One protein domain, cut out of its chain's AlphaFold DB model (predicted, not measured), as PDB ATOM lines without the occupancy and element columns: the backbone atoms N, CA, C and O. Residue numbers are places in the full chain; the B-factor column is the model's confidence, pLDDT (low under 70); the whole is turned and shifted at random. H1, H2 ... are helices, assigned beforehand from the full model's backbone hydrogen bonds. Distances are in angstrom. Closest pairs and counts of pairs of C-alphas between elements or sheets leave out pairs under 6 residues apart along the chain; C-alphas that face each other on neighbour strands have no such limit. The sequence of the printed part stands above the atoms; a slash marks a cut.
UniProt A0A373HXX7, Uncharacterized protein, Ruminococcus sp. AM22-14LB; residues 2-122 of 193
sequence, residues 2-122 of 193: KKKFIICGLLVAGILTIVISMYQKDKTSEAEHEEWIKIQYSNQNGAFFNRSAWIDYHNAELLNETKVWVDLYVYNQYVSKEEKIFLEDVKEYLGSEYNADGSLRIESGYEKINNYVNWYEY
ATOM      1  N   LYS A   2      47.863 -77.610  -1.506       55.75
ATOM      2  CA  LYS A   2      46.827 -77.306  -2.526       55.75
ATOM      3  C   LYS A   2      46.258 -75.869  -2.500       55.75
ATOM      4  O   LYS A   2      46.182 -75.239  -3.543       55.75
ATOM      5  N   LYS A   3      45.955 -75.302  -1.320       58.84
ATOM      6  CA  LYS A   3      45.472 -73.907  -1.193       58.84
ATOM      7  C   LYS A   3      46.484 -72.852  -1.673       58.84
ATOM      8  O   LYS A   3      46.076 -71.865  -2.264       58.84
ATOM      9  N   LYS A   4      47.793 -73.072  -1.469       59.31
ATOM     10  CA  LYS A   4      48.842 -72.144  -1.935       59.31
ATOM     11  C   LYS A   4      48.984 -72.174  -3.464       59.31
ATOM     12  O   LYS A   4      49.157 -71.124  -4.063       59.31
ATOM     13  N   PHE A   5      48.821 -73.347  -4.088       62.19
ATOM     14  CA  PHE A   5      48.805 -73.488  -5.551       62.19
ATOM     15  C   PHE A   5      47.567 -72.851  -6.199       62.19
ATOM     16  O   PHE A   5      47.699 -72.212  -7.234       62.19
ATOM     17  N   ILE A   6      46.391 -72.950  -5.566       69.81
ATOM     18  CA  ILE A   6      45.164 -72.279  -6.039       69.81
ATOM     19  C   ILE A   6      45.313 -70.749  -5.967       69.81
ATOM     20  O   ILE A   6      44.971 -70.058  -6.919       69.81
ATOM     21  N   ILE A   7      45.880 -70.220  -4.875       69.31
ATOM     22  CA  ILE A   7      46.126 -68.775  -4.721       69.31
ATOM     23  C   ILE A   7      47.162 -68.273  -5.742       69.31
ATOM     24  O   ILE A   7      46.953 -67.231  -6.355       69.31
ATOM     25  N   CYS A   8      48.243 -69.027  -5.978       69.06
ATOM     26  CA  CYS A   8      49.213 -68.713  -7.035       69.06
ATOM     27  C   CYS A   8      48.576 -68.736  -8.434       69.06
ATOM     28  O   CYS A   8      48.824 -67.831  -9.221       69.06
ATOM     29  N   GLY A   9      47.715 -69.717  -8.730       71.50
ATOM     30  CA  GLY A   9      47.002 -69.793 -10.008       71.50
ATOM     31  C   GLY A   9      46.070 -68.601 -10.251       71.50
ATOM     32  O   GLY A   9      46.055 -68.061 -11.351       71.50
ATOM     33  N   LEU A  10      45.350 -68.145  -9.220       75.88
ATOM     34  CA  LEU A  10      44.478 -66.966  -9.308       75.88
ATOM     35  C   LEU A  10      45.264 -65.658  -9.475       75.88
ATOM     36  O   LEU A  10      44.841 -64.793 -10.235       75.88
ATOM     37  N   LEU A  11      46.422 -65.523  -8.819       77.44
ATOM     38  CA  LEU A  11      47.309 -64.369  -8.998       77.44
ATOM     39  C   LEU A  11      47.872 -64.297 -10.421       77.44
ATOM     40  O   LEU A  11      47.843 -63.235 -11.035       77.44
ATOM     41  N   VAL A  12      48.336 -65.426 -10.967       80.81
ATOM     42  CA  VAL A  12      48.837 -65.485 -12.349       80.81
ATOM     43  C   VAL A  12      47.715 -65.193 -13.345       80.81
ATOM     44  O   VAL A  12      47.926 -64.406 -14.261       80.81
ATOM     45  N   ALA A  13      46.517 -65.750 -13.142       79.69
ATOM     46  CA  ALA A  13      45.358 -65.456 -13.983       79.69
ATOM     47  C   ALA A  13      44.979 -63.965 -13.947       79.69
ATOM     48  O   ALA A  13      44.745 -63.380 -15.000       79.69
ATOM     49  N   GLY A  14      44.991 -63.338 -12.764       79.56
ATOM     50  CA  GLY A  14      44.720 -61.906 -12.605       79.56
ATOM     51  C   GLY A  14      45.741 -61.014 -13.317       79.56
ATOM     52  O   GLY A  14      45.364 -60.071 -14.013       79.56
ATOM     53  N   ILE A  15      47.034 -61.340 -13.221       85.06
ATOM     54  CA  ILE A  15      48.088 -60.622 -13.956       85.06
ATOM     55  C   ILE A  15      47.900 -60.803 -15.467       85.06
ATOM     56  O   ILE A  15      47.969 -59.827 -16.210       85.06
ATOM     57  N   LEU A  16      47.599 -62.024 -15.923       86.38
ATOM     58  CA  LEU A  16      47.380 -62.310 -17.341       86.38
ATOM     59  C   LEU A  16      46.208 -61.496 -17.908       86.38
ATOM     60  O   LEU A  16      46.320 -60.934 -18.992       86.38
ATOM     61  N   THR A  17      45.103 -61.386 -17.160       82.62
ATOM     62  CA  THR A  17      43.949 -60.573 -17.572       82.62
ATOM     63  C   THR A  17      44.285 -59.087 -17.671       82.62
ATOM     64  O   THR A  17      43.838 -58.435 -18.610       82.62
ATOM     65  N   ILE A  18      45.116 -58.561 -16.763       84.62
ATOM     66  CA  ILE A  18      45.566 -57.163 -16.812       84.62
ATOM     67  C   ILE A  18      46.427 -56.934 -18.058       84.62
ATOM     68  O   ILE A  18      46.147 -56.012 -18.821       84.62
ATOM     69  N   VAL A  19      47.409 -57.802 -18.318       85.81
ATOM     70  CA  VAL A  19      48.285 -57.694 -19.497       85.81
ATOM     71  C   VAL A  19      47.483 -57.748 -20.802       85.81
ATOM     72  O   VAL A  19      47.710 -56.930 -21.689       85.81
ATOM     73  N   ILE A  20      46.505 -58.655 -20.909       87.12
ATOM     74  CA  ILE A  20      45.625 -58.743 -22.085       87.12
ATOM     75  C   ILE A  20      44.804 -57.459 -22.254       87.12
ATOM     76  O   ILE A  20      44.694 -56.958 -23.369       87.12
ATOM     77  N   SER A  21      44.257 -56.910 -21.164       81.12
ATOM     78  CA  SER A  21      43.461 -55.677 -21.225       81.12
ATOM     79  C   SER A  21      44.284 -54.456 -21.644       81.12
ATOM     80  O   SER A  21      43.795 -53.639 -22.418       81.12
ATOM     81  N   MET A  22      45.543 -54.358 -21.197       84.56
ATOM     82  CA  MET A  22      46.463 -53.300 -21.626       84.56
ATOM     83  C   MET A  22      46.779 -53.431 -23.115       84.56
ATOM     84  O   MET A  22      46.591 -52.480 -23.857       84.56
ATOM     85  N   TYR A  23      47.136 -54.633 -23.571       85.94
ATOM     86  CA  TYR A  23      47.425 -54.881 -24.984       85.94
ATOM     87  C   TYR A  23      46.223 -54.610 -25.905       85.94
ATOM     88  O   TYR A  23      46.383 -54.067 -26.993       85.94
ATOM     89  N   GLN A  24      45.009 -54.977 -25.481       82.50
ATOM     90  CA  GLN A  24      43.791 -54.648 -26.228       82.50
ATOM     91  C   GLN A  24      43.556 -53.140 -26.288       82.50
ATOM     92  O   GLN A  24      43.217 -52.635 -27.350       82.50
ATOM     93  N   LYS A  25      43.760 -52.428 -25.173       85.25
ATOM     94  CA  LYS A  25      43.627 -50.970 -25.121       85.25
ATOM     95  C   LYS A  25      44.622 -50.277 -26.053       85.25
ATOM     96  O   LYS A  25      44.214 -49.374 -26.774       85.25
ATOM     97  N   ASP A  26      45.877 -50.719 -26.063       84.50
ATOM     98  CA  ASP A  26      46.915 -50.160 -26.933       84.50
ATOM     99  C   ASP A  26      46.550 -50.367 -28.409       84.50
ATOM    100  O   ASP A  26      46.529 -49.410 -29.173       84.50
ATOM    101  N   LYS A  27      46.116 -51.577 -28.789       85.88
ATOM    102  CA  LYS A  27      45.637 -51.849 -30.155       85.88
ATOM    103  C   LYS A  27      44.425 -51.027 -30.566       85.88
ATOM    104  O   LYS A  27      44.334 -50.612 -31.717       85.88
ATOM    105  N   THR A  28      43.471 -50.836 -29.659       86.31
ATOM    106  CA  THR A  28      42.321 -49.971 -29.931       86.31
ATOM    107  C   THR A  28      42.786 -48.536 -30.157       86.31
ATOM    108  O   THR A  28      42.353 -47.921 -31.120       86.31
ATOM    109  N   SER A  29      43.715 -48.037 -29.336       87.44
ATOM    110  CA  SER A  29      44.282 -46.694 -29.492       87.44
ATOM    111  C   SER A  29      45.033 -46.522 -30.814       87.44
ATOM    112  O   SER A  29      44.914 -45.474 -31.435       87.44
ATOM    113  N   GLU A  30      45.794 -47.529 -31.252       88.50
ATOM    114  CA  GLU A  30      46.476 -47.522 -32.555       88.50
ATOM    115  C   GLU A  30      45.465 -47.471 -33.707       88.50
ATOM    116  O   GLU A  30      45.582 -46.632 -34.595       88.50
ATOM    117  N   ALA A  31      44.425 -48.308 -33.666       90.56
ATOM    118  CA  ALA A  31      43.396 -48.336 -34.705       90.56
ATOM    119  C   ALA A  31      42.566 -47.039 -34.759       90.56
ATOM    120  O   ALA A  31      42.248 -46.554 -35.843       90.56
ATOM    121  N   GLU A  32      42.221 -46.466 -33.602       92.44
ATOM    122  CA  GLU A  32      41.544 -45.165 -33.512       92.44
ATOM    123  C   GLU A  32      42.411 -44.045 -34.095       92.44
ATOM    124  O   GLU A  32      41.900 -43.157 -34.776       92.44
ATOM    125  N   HIS A  33      43.720 -44.106 -33.864       91.44
ATOM    126  CA  HIS A  33      44.666 -43.138 -34.394       91.44
ATOM    127  C   HIS A  33      44.848 -43.265 -35.916       91.44
ATOM    128  O   HIS A  33      44.780 -42.259 -36.618       91.44
ATOM    129  N   GLU A  34      44.988 -44.483 -36.446       91.94
ATOM    130  CA  GLU A  34      45.028 -44.728 -37.896       91.94
ATOM    131  C   GLU A  34      43.758 -44.229 -38.599       91.94
ATOM    132  O   GLU A  34      43.822 -43.647 -39.682       91.94
ATOM    133  N   GLU A  35      42.592 -44.449 -37.990       93.19
ATOM    134  CA  GLU A  35      41.325 -43.958 -38.529       93.19
ATOM    135  C   GLU A  35      41.238 -42.431 -38.467       93.19
ATOM    136  O   GLU A  35      40.802 -41.790 -39.425       93.19
ATOM    137  N   TRP A  36      41.714 -41.830 -37.375       92.44
ATOM    138  CA  TRP A  36      41.793 -40.381 -37.249       92.44
ATOM    139  C   TRP A  36      42.664 -39.764 -38.352       92.44
ATOM    140  O   TRP A  36      42.226 -38.801 -38.983       92.44
ATOM    141  N   ILE A  37      43.830 -40.352 -38.655       92.81
ATOM    142  CA  ILE A  37      44.725 -39.896 -39.734       92.81
ATOM    143  C   ILE A  37      43.994 -39.886 -41.084       92.81
ATOM    144  O   ILE A  37      44.030 -38.885 -41.800       92.81
ATOM    145  N   LYS A  38      43.278 -40.966 -41.419       92.38
ATOM    146  CA  LYS A  38      42.510 -41.065 -42.674       92.38
ATOM    147  C   LYS A  38      41.443 -39.986 -42.788       92.38
ATOM    148  O   LYS A  38      41.271 -39.404 -43.858       92.38
ATOM    149  N   ILE A  39      40.729 -39.714 -41.694       90.44
ATOM    150  CA  ILE A  39      39.723 -38.647 -41.645       90.44
ATOM    151  C   ILE A  39      40.389 -37.293 -41.888       90.44
ATOM    152  O   ILE A  39      39.886 -36.509 -42.690       90.44
ATOM    153  N   GLN A  40      41.534 -37.025 -41.251       90.94
ATOM    154  CA  GLN A  40      42.231 -35.761 -41.466       90.94
ATOM    155  C   GLN A  40      42.692 -35.608 -42.917       90.94
ATOM    156  O   GLN A  40      42.477 -34.547 -43.502       90.94
ATOM    157  N   TYR A  41      43.255 -36.654 -43.532       92.75
ATOM    158  CA  TYR A  41      43.614 -36.597 -44.949       92.75
ATOM    159  C   TYR A  41      42.391 -36.392 -45.835       92.75
ATOM    160  O   TYR A  41      42.460 -35.585 -46.754       92.75
ATOM    161  N   SER A  42      41.258 -37.030 -45.535       91.88
ATOM    162  CA  SER A  42      40.010 -36.790 -46.267       91.88
ATOM    163  C   SER A  42      39.582 -35.326 -46.203       91.88
ATOM    164  O   SER A  42      39.299 -34.736 -47.243       91.88
ATOM    165  N   ASN A  43      39.596 -34.721 -45.014       91.00
ATOM    166  CA  ASN A  43      39.219 -33.319 -44.823       91.00
ATOM    167  C   ASN A  43      40.190 -32.377 -45.549       91.00
ATOM    168  O   ASN A  43      39.773 -31.510 -46.316       91.00
ATOM    169  N   GLN A  44      41.497 -32.579 -45.355       93.00
ATOM    170  CA  GLN A  44      42.545 -31.826 -46.044       93.00
ATOM    171  C   GLN A  44      42.371 -31.923 -47.562       93.00
ATOM    172  O   GLN A  44      42.407 -30.918 -48.272       93.00
ATOM    173  N   ASN A  45      42.165 -33.138 -48.067       92.88
ATOM    174  CA  ASN A  45      42.082 -33.372 -49.494       92.88
ATOM    175  C   ASN A  45      40.792 -32.806 -50.092       92.88
ATOM    176  O   ASN A  45      40.819 -32.308 -51.214       92.88
ATOM    177  N   GLY A  46      39.687 -32.817 -49.342       91.69
ATOM    178  CA  GLY A  46      38.450 -32.134 -49.715       91.69
ATOM    179  C   GLY A  46      38.599 -30.616 -49.804       91.69
ATOM    180  O   GLY A  46      38.010 -30.008 -50.696       91.69
ATOM    181  N   ALA A  47      39.420 -30.016 -48.940       93.44
ATOM    182  CA  ALA A  47      39.666 -28.577 -48.944       93.44
ATOM    183  C   ALA A  47      40.574 -28.125 -50.103       93.44
ATOM    184  O   ALA A  47      40.345 -27.071 -50.702       93.44
ATOM    185  N   PHE A  48      41.596 -28.914 -50.449       94.00
ATOM    186  CA  PHE A  48      42.624 -28.494 -51.412       94.00
ATOM    187  C   PHE A  48      42.495 -29.107 -52.807       94.00
ATOM    188  O   PHE A  48      42.916 -28.486 -53.783       94.00
ATOM    189  N   PHE A  49      41.877 -30.278 -52.943       91.31
ATOM    190  CA  PHE A  49      41.763 -30.982 -54.218       91.31
ATOM    191  C   PHE A  49      40.304 -31.170 -54.634       91.31
ATOM    192  O   PHE A  49      39.377 -31.141 -53.833       91.31
ATOM    193  N   ASN A  50      40.094 -31.450 -55.919       75.81
ATOM    194  CA  ASN A  50      38.766 -31.741 -56.471       75.81
ATOM    195  C   ASN A  50      38.255 -33.157 -56.132       75.81
ATOM    196  O   ASN A  50      37.227 -33.585 -56.656       75.81
ATOM    197  N   ARG A  51      38.978 -33.922 -55.300       71.75
ATOM    198  CA  ARG A  51      38.634 -35.303 -54.929       71.75
ATOM    199  C   ARG A  51      38.580 -35.461 -53.411       71.75
ATOM    200  O   ARG A  51      39.567 -35.799 -52.768       71.75
ATOM    201  N   SER A  52      37.386 -35.271 -52.860       62.09
ATOM    202  CA  SER A  52      37.128 -35.181 -51.416       62.09
ATOM    203  C   SER A  52      37.170 -36.496 -50.629       62.09
ATOM    204  O   SER A  52      37.139 -36.466 -49.406       62.09
ATOM    205  N   ALA A  53      37.255 -37.653 -51.296       68.62
ATOM    206  CA  ALA A  53      37.245 -38.970 -50.642       68.62
ATOM    207  C   ALA A  53      38.639 -39.615 -50.506       68.62
ATOM    208  O   ALA A  53      38.748 -40.810 -50.223       68.62
ATOM    209  N   TRP A  54      39.708 -38.869 -50.780       82.12
ATOM    210  CA  TRP A  54      41.069 -39.377 -50.646       82.12
ATOM    211  C   TRP A  54      41.505 -39.407 -49.187       82.12
ATOM    212  O   TRP A  54      41.585 -38.368 -48.549       82.12
ATOM    213  N   ILE A  55      41.849 -40.593 -48.695       87.19
ATOM    214  CA  ILE A  55      42.241 -40.823 -47.296       87.19
ATOM    215  C   ILE A  55      43.759 -40.920 -47.087       87.19
ATOM    216  O   ILE A  55      44.202 -41.141 -45.964       87.19
ATOM    217  N   ASP A  56      44.538 -40.755 -48.158       90.19
ATOM    218  CA  ASP A  56      46.002 -40.821 -48.151       90.19
ATOM    219  C   ASP A  56      46.612 -39.430 -48.398       90.19
ATOM    220  O   ASP A  56      45.951 -38.524 -48.926       90.19
ATOM    221  N   TYR A  57      47.892 -39.264 -48.064       90.50
ATOM    222  CA  TYR A  57      48.633 -38.036 -48.343       90.50
ATOM    223  C   TYR A  57      48.714 -37.734 -49.848       90.50
ATOM    224  O   TYR A  57      49.032 -38.599 -50.665       90.50
ATOM    225  N   HIS A  58      48.463 -36.472 -50.197       91.75
ATOM    226  CA  HIS A  58      48.617 -35.924 -51.540       91.75
ATOM    227  C   HIS A  58      49.484 -34.668 -51.474       91.75
ATOM    228  O   HIS A  58      49.330 -33.835 -50.579       91.75
ATOM    229  N   ASN A  59      50.417 -34.552 -52.418       91.88
ATOM    230  CA  ASN A  59      51.405 -33.484 -52.424       91.88
ATOM    231  C   ASN A  59      50.920 -32.243 -53.198       91.88
ATOM    232  O   ASN A  59      49.897 -32.256 -53.887       91.88
ATOM    233  N   ALA A  60      51.703 -31.169 -53.100       93.81
ATOM    234  CA  ALA A  60      51.420 -29.899 -53.763       93.81
ATOM    235  C   ALA A  60      51.385 -29.974 -55.306       93.81
ATOM    236  O   ALA A  60      50.786 -29.107 -55.936       93.81
ATOM    237  N   GLU A  61      51.988 -30.991 -55.933       92.31
ATOM    238  CA  GLU A  61      52.052 -31.119 -57.402       92.31
ATOM    239  C   GLU A  61      50.687 -31.427 -58.029       92.31
ATOM    240  O   GLU A  61      50.497 -31.257 -59.231       92.31
ATOM    241  N   LEU A  62      49.731 -31.890 -57.222       91.62
ATOM    242  CA  LEU A  62      48.376 -32.218 -57.658       91.62
ATOM    243  C   LEU A  62      47.394 -31.051 -57.502       91.62
ATOM    244  O   LEU A  62      46.209 -31.208 -57.811       91.62
ATOM    245  N   LEU A  63      47.849 -29.904 -56.988       93.19
ATOM    246  CA  LEU A  63      46.988 -28.748 -56.778       93.19
ATOM    247  C   LEU A  63      46.562 -28.151 -58.118       93.19
ATOM    248  O   LEU A  63      47.380 -27.881 -58.993       93.19
ATOM    249  N   ASN A  64      45.269 -27.861 -58.233       94.06
ATOM    250  CA  ASN A  64      44.831 -26.810 -59.136       94.06
ATOM    251  C   ASN A  64      45.106 -25.478 -58.425       94.06
ATOM    252  O   ASN A  64      44.410 -25.124 -57.471       94.06
ATOM    253  N   GLU A  65      46.154 -24.780 -58.859       95.12
ATOM    254  CA  GLU A  65      46.610 -23.550 -58.210       95.12
ATOM    255  C   GLU A  65      45.548 -22.450 -58.223       95.12
ATOM    256  O   GLU A  65      45.344 -21.821 -57.186       95.12
ATOM    257  N   THR A  66      44.826 -22.265 -59.334       95.75
ATOM    258  CA  THR A  66      43.752 -21.268 -59.423       95.75
ATOM    259  C   THR A  66      42.637 -21.576 -58.438       95.75
ATOM    260  O   THR A  66      42.263 -20.697 -57.662       95.75
ATOM    261  N   LYS A  67      42.137 -22.820 -58.407       95.00
ATOM    262  CA  LYS A  67      41.095 -23.232 -57.451       95.00
ATOM    263  C   LYS A  67      41.501 -22.855 -56.032       95.00
ATOM    264  O   LYS A  67      40.754 -22.175 -55.335       95.00
ATOM    265  N   VAL A  68      42.682 -23.308 -55.610       96.44
ATOM    266  CA  VAL A  68      43.174 -23.083 -54.248       96.44
ATOM    267  C   VAL A  68      43.325 -21.591 -53.994       96.44
ATOM    268  O   VAL A  68      42.839 -21.098 -52.985       96.44
ATOM    269  N   TRP A  69      43.924 -20.845 -54.917       97.81
ATOM    270  CA  TRP A  69      44.092 -19.403 -54.778       97.81
ATOM    271  C   TRP A  69      42.753 -18.675 -54.569       97.81
ATOM    272  O   TRP A  69      42.648 -17.856 -53.656       97.81
ATOM    273  N   VAL A  70      41.714 -19.017 -55.338       97.31
ATOM    274  CA  VAL A  70      40.366 -18.435 -55.192       97.31
ATOM    275  C   VAL A  70      39.730 -18.820 -53.858       97.31
ATOM    276  O   VAL A  70      39.151 -17.972 -53.178       97.31
ATOM    277  N   ASP A  71      39.852 -20.079 -53.448       97.00
ATOM    278  CA  ASP A  71      39.298 -20.553 -52.178       97.00
ATOM    279  C   ASP A  71      39.924 -19.800 -50.989       97.00
ATOM    280  O   ASP A  71      39.220 -19.319 -50.093       97.00
ATOM    281  N   LEU A  72      41.249 -19.618 -51.020       97.62
ATOM    282  CA  LEU A  72      41.993 -18.848 -50.022       97.62
ATOM    283  C   LEU A  72      41.660 -17.355 -50.083       97.62
ATOM    284  O   LEU A  72      41.577 -16.711 -49.037       97.62
ATOM    285  N   TYR A  73      41.441 -16.796 -51.280       97.56
ATOM    286  CA  TYR A  73      40.999 -15.410 -51.448       97.56
ATOM    287  C   TYR A  73      39.726 -15.146 -50.648       97.56
ATOM    288  O   TYR A  73      39.672 -14.185 -49.876       97.56
ATOM    289  N   VAL A  74      38.732 -16.028 -50.793       96.75
ATOM    290  CA  VAL A  74      37.453 -15.941 -50.084       96.75
ATOM    291  C   VAL A  74      37.666 -16.092 -48.584       96.75
ATOM    292  O   VAL A  74      37.235 -15.222 -47.832       96.75
ATOM    293  N   TYR A  75      38.370 -17.137 -48.139       96.62
ATOM    294  CA  TYR A  75      38.655 -17.360 -46.717       96.62
ATOM    295  C   TYR A  75      39.322 -16.148 -46.053       96.62
ATOM    296  O   TYR A  75      38.908 -15.703 -44.981       96.62
ATOM    297  N   ASN A  76      40.301 -15.545 -46.730       97.12
ATOM    298  CA  ASN A  76      41.061 -14.397 -46.242       97.12
ATOM    299  C   ASN A  76      40.221 -13.120 -46.049       97.12
ATOM    300  O   ASN A  76      40.717 -12.163 -45.448       97.12
ATOM    301  N   GLN A  77      38.973 -13.078 -46.528       94.44
ATOM    302  CA  GLN A  77      38.020 -11.998 -46.226       94.44
ATOM    303  C   GLN A  77      37.362 -12.151 -44.843       94.44
ATOM    304  O   GLN A  77      36.837 -11.177 -44.304       94.44
ATOM    305  N   TYR A  78      37.390 -13.353 -44.258       91.25
ATOM    306  CA  TYR A  78      36.713 -13.685 -42.997       91.25
ATOM    307  C   TYR A  78      37.646 -13.738 -41.787       91.25
ATOM    308  O   TYR A  78      37.172 -13.834 -40.655       91.25
ATOM    309  N   VAL A  79      38.959 -13.673 -42.005       92.69
ATOM    310  CA  VAL A  79      39.966 -13.809 -40.947       92.69
ATOM    311  C   VAL A  79      40.830 -12.559 -40.803       92.69
ATOM    312  O   VAL A  79      40.904 -11.711 -41.698       92.69
ATOM    313  N   SER A  80      41.485 -12.419 -39.647       91.94
ATOM    314  CA  SER A  80      42.421 -11.318 -39.419       91.94
ATOM    315  C   SER A  80      43.654 -11.455 -40.312       91.94
ATOM    316  O   SER A  80      43.948 -12.518 -40.856       91.94
ATOM    317  N   LYS A  81      44.414 -10.364 -40.454       91.31
ATOM    318  CA  LYS A  81      45.619 -10.334 -41.291       91.31
ATOM    319  C   LYS A  81      46.641 -11.400 -40.879       91.31
ATOM    320  O   LYS A  81      47.342 -11.927 -41.737       91.31
ATOM    321  N   GLU A  82      46.731 -11.693 -39.588       90.44
ATOM    322  CA  GLU A  82      47.660 -12.658 -39.005       90.44
ATOM    323  C   GLU A  82      47.279 -14.105 -39.340       90.44
ATOM    324  O   GLU A  82      48.173 -14.933 -39.482       90.44
ATOM    325  N   GLU A  83      45.990 -14.388 -39.533       92.06
ATOM    326  CA  GLU A  83      45.446 -15.717 -39.851       92.06
ATOM    327  C   GLU A  83      45.343 -15.986 -41.357       92.06
ATOM    328  O   GLU A  83      45.009 -17.095 -41.768       92.06
ATOM    329  N   LYS A  84      45.648 -14.986 -42.197       95.44
ATOM    330  CA  LYS A  84      45.641 -15.168 -43.648       95.44
ATOM    331  C   LYS A  84      46.644 -16.231 -44.077       95.44
ATOM    332  O   LYS A  84      47.758 -16.304 -43.548       95.44
ATOM    333  N   ILE A  85      46.230 -16.993 -45.079       96.25
ATOM    334  CA  ILE A  85      47.014 -18.041 -45.725       96.25
ATOM    335  C   ILE A  85      47.060 -17.793 -47.228       96.25
ATOM    336  O   ILE A  85      46.074 -17.362 -47.833       96.25
ATOM    337  N   PHE A  86      48.213 -18.046 -47.827       96.38
ATOM    338  CA  PHE A  86      48.460 -17.853 -49.249       96.38
ATOM    339  C   PHE A  86      48.805 -19.178 -49.922       96.38
ATOM    340  O   PHE A  86      49.069 -20.189 -49.266       96.38
ATOM    341  N   LEU A  87      48.780 -19.184 -51.253       97.06
ATOM    342  CA  LEU A  87      49.031 -20.383 -52.046       97.06
ATOM    343  C   LEU A  87      50.396 -21.009 -51.708       97.06
ATOM    344  O   LEU A  87      50.519 -22.229 -51.631       97.06
ATOM    345  N   GLU A  88      51.408 -20.184 -51.452       96.56
ATOM    346  CA  GLU A  88      52.749 -20.610 -51.057       96.56
ATOM    347  C   GLU A  88      52.756 -21.342 -49.710       96.56
ATOM    348  O   GLU A  88      53.442 -22.355 -49.590       96.56
ATOM    349  N   ASP A  89      51.956 -20.897 -48.732       95.31
ATOM    350  CA  ASP A  89      51.828 -21.574 -47.434       95.31
ATOM    351  C   ASP A  89      51.247 -22.985 -47.616       95.31
ATOM    352  O   ASP A  89      51.716 -23.950 -47.009       95.31
ATOM    353  N   VAL A  90      50.249 -23.124 -48.498       96.19
ATOM    354  CA  VAL A  90      49.641 -24.421 -48.834       96.19
ATOM    355  C   VAL A  90      50.637 -25.319 -49.565       96.19
ATOM    356  O   VAL A  90      50.745 -26.501 -49.239       96.19
ATOM    357  N   LYS A  91      51.394 -24.779 -50.528       96.19
ATOM    358  CA  LYS A  91      52.428 -25.532 -51.255       96.19
ATOM    359  C   LYS A  91      53.542 -26.008 -50.328       96.19
ATOM    360  O   LYS A  91      53.984 -27.145 -50.458       96.19
ATOM    361  N   GLU A  92      53.980 -25.174 -49.388       94.25
ATOM    362  CA  GLU A  92      54.968 -25.563 -48.380       94.25
ATOM    363  C   GLU A  92      54.419 -26.675 -47.481       94.25
ATOM    364  O   GLU A  92      55.076 -27.698 -47.281       94.25
ATOM    365  N   TYR A  93      53.195 -26.501 -46.978       93.69
ATOM    366  CA  TYR A  93      52.531 -27.492 -46.143       93.69
ATOM    367  C   TYR A  93      52.370 -28.836 -46.869       93.69
ATOM    368  O   TYR A  93      52.761 -29.872 -46.340       93.69
ATOM    369  N   LEU A  94      51.886 -28.837 -48.108       94.00
ATOM    370  CA  LEU A  94      51.712 -30.054 -48.907       94.00
ATOM    371  C   LEU A  94      53.002 -30.525 -49.588       94.00
ATOM    372  O   LEU A  94      52.981 -31.536 -50.287       94.00
ATOM    373  N   GLY A  95      54.131 -29.842 -49.396       93.88
ATOM    374  CA  GLY A  95      55.420 -30.219 -49.978       93.88
ATOM    375  C   GLY A  95      56.049 -31.455 -49.328       93.88
ATOM    376  O   GLY A  95      56.908 -32.099 -49.931       93.88
ATOM    377  N   SER A  96      55.627 -31.811 -48.110       92.38
ATOM    378  CA  SER A  96      56.074 -33.024 -47.425       92.38
ATOM    379  C   SER A  96      55.008 -33.572 -46.482       92.38
ATOM    380  O   SER A  96      54.407 -32.822 -45.720       92.38
ATOM    381  N   GLU A  97      54.835 -34.894 -46.478       93.38
ATOM    382  CA  GLU A  97      53.961 -35.599 -45.532       93.38
ATOM    383  C   GLU A  97      54.442 -35.474 -44.078       93.38
ATOM    384  O   GLU A  97      53.633 -35.539 -43.153       93.38
ATOM    385  N   TYR A  98      55.746 -35.259 -43.869       92.88
ATOM    386  CA  TYR A  98      56.378 -35.290 -42.552       92.88
ATOM    387  C   TYR A  98      56.967 -33.933 -42.152       92.88
ATOM    388  O   TYR A  98      57.359 -33.092 -42.972       92.88
ATOM    389  N   ASN A  99      57.054 -33.727 -40.844       90.75
ATOM    390  CA  ASN A  99      57.840 -32.666 -40.233       90.75
ATOM    391  C   ASN A  99      59.324 -33.061 -40.148       90.75
ATOM    392  O   ASN A  99      59.708 -34.211 -40.358       90.75
ATOM    393  N   ALA A 100      60.179 -32.099 -39.791       90.19
ATOM    394  CA  ALA A 100      61.620 -32.327 -39.655       90.19
ATOM    395  C   ALA A 100      61.987 -33.336 -38.545       90.19
ATOM    396  O   ALA A 100      63.058 -33.938 -38.597       90.19
ATOM    397  N   ASP A 101      61.118 -33.519 -37.550       91.81
ATOM    398  CA  ASP A 101      61.284 -34.487 -36.462       91.81
ATOM    399  C   ASP A 101      60.741 -35.891 -36.795       91.81
ATOM    400  O   ASP A 101      60.882 -36.807 -35.986       91.81
ATOM    401  N   GLY A 102      60.163 -36.072 -37.989       90.12
ATOM    402  CA  GLY A 102      59.590 -37.332 -38.460       90.12
ATOM    403  C   GLY A 102      58.133 -37.572 -38.060       90.12
ATOM    404  O   GLY A 102      57.594 -38.612 -38.431       90.12
ATOM    405  N   SER A 103      57.487 -36.647 -37.341       91.12
ATOM    406  CA  SER A 103      56.034 -36.699 -37.107       91.12
ATOM    407  C   SER A 103      55.251 -36.413 -38.390       91.12
ATOM    408  O   SER A 103      55.768 -35.746 -39.297       91.12
ATOM    409  N   LEU A 104      54.007 -36.898 -38.485       91.81
ATOM    410  CA  LEU A 104      53.159 -36.565 -39.625       91.81
ATOM    411  C   LEU A 104      52.785 -35.089 -39.549       91.81
ATOM    412  O   LEU A 104      52.385 -34.555 -38.509       91.81
ATOM    413  N   ARG A 105      52.857 -34.421 -40.694       90.56
ATOM    414  CA  ARG A 105      52.526 -33.005 -40.787       90.56
ATOM    415  C   ARG A 105      51.062 -32.740 -40.448       90.56
ATOM    416  O   ARG A 105      50.762 -31.707 -39.875       90.56
ATOM    417  N   ILE A 106      50.167 -33.687 -40.698       89.81
ATOM    418  CA  ILE A 106      48.745 -33.539 -40.374       89.81
ATOM    419  C   ILE A 106      48.429 -33.647 -38.870       89.81
ATOM    420  O   ILE A 106      47.362 -33.237 -38.426       89.81
ATOM    421  N   GLU A 107      49.357 -34.166 -38.060       85.38
ATOM    422  CA  GLU A 107      49.180 -34.288 -36.605       85.38
ATOM    423  C   GLU A 107      49.475 -32.991 -35.851       85.38
ATOM    424  O   GLU A 107      48.931 -32.748 -34.775       85.38
ATOM    425  N   SER A 108      50.390 -32.181 -36.377       73.50
ATOM    426  CA  SER A 108      50.981 -31.057 -35.638       73.50
ATOM    427  C   SER A 108      51.394 -29.875 -36.518       73.50
ATOM    428  O   SER A 108      51.868 -28.856 -36.015       73.50
ATOM    429  N   GLY A 109      51.232 -29.991 -37.833       64.31
ATOM    430  CA  GLY A 109      51.688 -29.018 -38.813       64.31
ATOM    431  C   GLY A 109      50.656 -27.929 -39.068       64.31
ATOM    432  O   GLY A 109      49.488 -28.201 -39.314       64.31
ATOM    433  N   TYR A 110      51.139 -26.686 -39.030       79.81
ATOM    434  CA  TYR A 110      50.488 -25.474 -39.536       79.81
ATOM    435  C   TYR A 110      49.046 -25.240 -39.052       79.81
ATOM    436  O   TYR A 110      48.068 -25.444 -39.770       79.81
ATOM    437  N   GLU A 111      48.930 -24.682 -37.845       88.56
ATOM    438  CA  GLU A 111      47.663 -24.265 -37.226       88.56
ATOM    439  C   GLU A 111      46.738 -23.497 -38.185       88.56
ATOM    440  O   GLU A 111      45.556 -23.810 -38.278       88.56
ATOM    441  N   LYS A 112      47.278 -22.566 -38.982       92.25
ATOM    442  CA  LYS A 112      46.483 -21.789 -39.946       92.25
ATOM    443  C   LYS A 112      45.856 -22.638 -41.055       92.25
ATOM    444  O   LYS A 112      44.719 -22.397 -41.447       92.25
ATOM    445  N   ILE A 113      46.583 -23.639 -41.550       93.25
ATOM    446  CA  ILE A 113      46.067 -24.565 -42.566       93.25
ATOM    447  C   ILE A 113      44.953 -25.414 -41.961       93.25
ATOM    448  O   ILE A 113      43.892 -25.549 -42.564       93.25
ATOM    449  N   ASN A 114      45.149 -25.905 -40.738       90.69
ATOM    450  CA  ASN A 114      44.121 -26.664 -40.029       90.69
ATOM    451  C   ASN A 114      42.876 -25.808 -39.756       90.69
ATOM    452  O   ASN A 114      41.756 -26.289 -39.914       90.69
ATOM    453  N   ASN A 115      43.048 -24.528 -39.414       92.25
ATOM    454  CA  ASN A 115      41.941 -23.584 -39.247       92.25
ATOM    455  C   ASN A 115      41.142 -23.415 -40.545       92.25
ATOM    456  O   ASN A 115      39.911 -23.439 -40.508       92.25
ATOM    457  N   TYR A 116      41.821 -23.300 -41.686       94.88
ATOM    458  CA  TYR A 116      41.164 -23.255 -42.990       94.88
ATOM    459  C   TYR A 116      40.440 -24.557 -43.339       94.88
ATOM    460  O   TYR A 116      39.272 -24.507 -43.709       94.88
ATOM    461  N   VAL A 117      41.083 -25.720 -43.180       93.62
ATOM    462  CA  VAL A 117      40.463 -27.029 -43.460       93.62
ATOM    463  C   VAL A 117      39.213 -27.225 -42.600       93.62
ATOM    464  O   VAL A 117      38.166 -27.629 -43.103       93.62
ATOM    465  N   ASN A 118      39.285 -26.860 -41.318       91.62
ATOM    466  CA  ASN A 118      38.137 -26.905 -40.420       91.62
ATOM    467  C   ASN A 118      37.023 -25.947 -40.857       91.62
ATOM    468  O   ASN A 118      35.855 -26.326 -40.834       91.62
ATOM    469  N   TRP A 119      37.362 -24.720 -41.259       93.25
ATOM    470  CA  TRP A 119      36.385 -23.755 -41.767       93.25
ATOM    471  C   TRP A 119      35.731 -24.221 -43.074       93.25
ATOM    472  O   TRP A 119      34.534 -24.016 -43.273       93.25
ATOM    473  N   TYR A 120      36.502 -24.862 -43.953       93.75
ATOM    474  CA  TYR A 120      36.026 -25.392 -45.225       93.75
ATOM    475  C   TYR A 120      34.972 -26.487 -45.017       93.75
ATOM    476  O   TYR A 120      33.890 -26.406 -45.605       93.75
ATOM    477  N   GLU A 121      35.281 -27.465 -44.162       88.25
ATOM    478  CA  GLU A 121      34.467 -28.667 -43.943       88.25
ATOM    479  C   GLU A 121      33.280 -28.416 -43.004       88.25
ATOM    480  O   GLU A 121      32.156 -28.857 -43.260       88.25
ATOM    481  N   TYR A 122      33.503 -27.698 -41.903       83.12
ATOM    482  CA  TYR A 122      32.516 -27.580 -40.837       83.12
ATOM    483  C   TYR A 122      31.682 -26.306 -40.935       83.12
ATOM    484  O   TYR A 122      32.101 -25.258 -41.423       83.12
TER     485      TYR A 122
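Overview. This is residues 2 to 122 of the 193 residues of an uncharacterized protein of Ruminococcus sp. AM22-14LB (UniProt A0A373HXX7). One very long helix, H1, makes the shaft of a rod; residues 2 to 34 stick out free from a small compact head, in which the short helices H2, H3, H4 and H5 and long links gather round the far end of H1. H5 crosses that end almost at a right angle. The printed part has 121 residues with five named helices, H1 to H5 in order along the chain, and no named strand; its class is all helix. It is extended, with a radius of gyration of the C-alphas of 22.7 A and spans of 80 by 28 by 28 A.

Along the chain. Find C-alpha 2 at (46.827, -77.306, -2.526); from there H1, residues 2 to 48, runs 69.2 A to C-alpha 48 at (42.624, -28.494, -51.412). Look next for H2 at residues 65 to 75, 15.3 A long, H3 at 87 to 93, 9.9 A, and H4 at 105 to 108, 5.7 A. H5, residues 111 to 121, runs 15.4 A and ends at C-alpha 121, (34.467, -28.667, -43.943).

Arrangement. H1 touches H5 with residues 43 to 47 alone, about perpendicular at 78 degrees; the closest C-alphas, of Ala 47 and Val 117, are 5.8 A apart. H1 touches H4 with residues 37 to 41 alone, closest at the C-alphas of Gln 40 and Ile 106, 7.0 A. H2 touches H3, about perpendicular at 81 degrees, with the C-alphas of Trp 69 and Leu 87 closest at 5.7 A. H1 and H3 are apart. In H1, H2, H3 and H5 every O i to N i+4 pair is within hydrogen-bond range; H4 is too short for such a pair.

Size, cuts and confidence. The C-alphas farthest apart, of Lys 2 and Thr 66, are 79.9 A apart. Without residues 2 to 34 the body spans 32 by 27 by 25 A. The printed part has no cut; the links H1 to H2, H2 to H3 and H3 to H4 are long. Look for pLDDT under 70 at residues 2 to 8, 52 to 53 and 109.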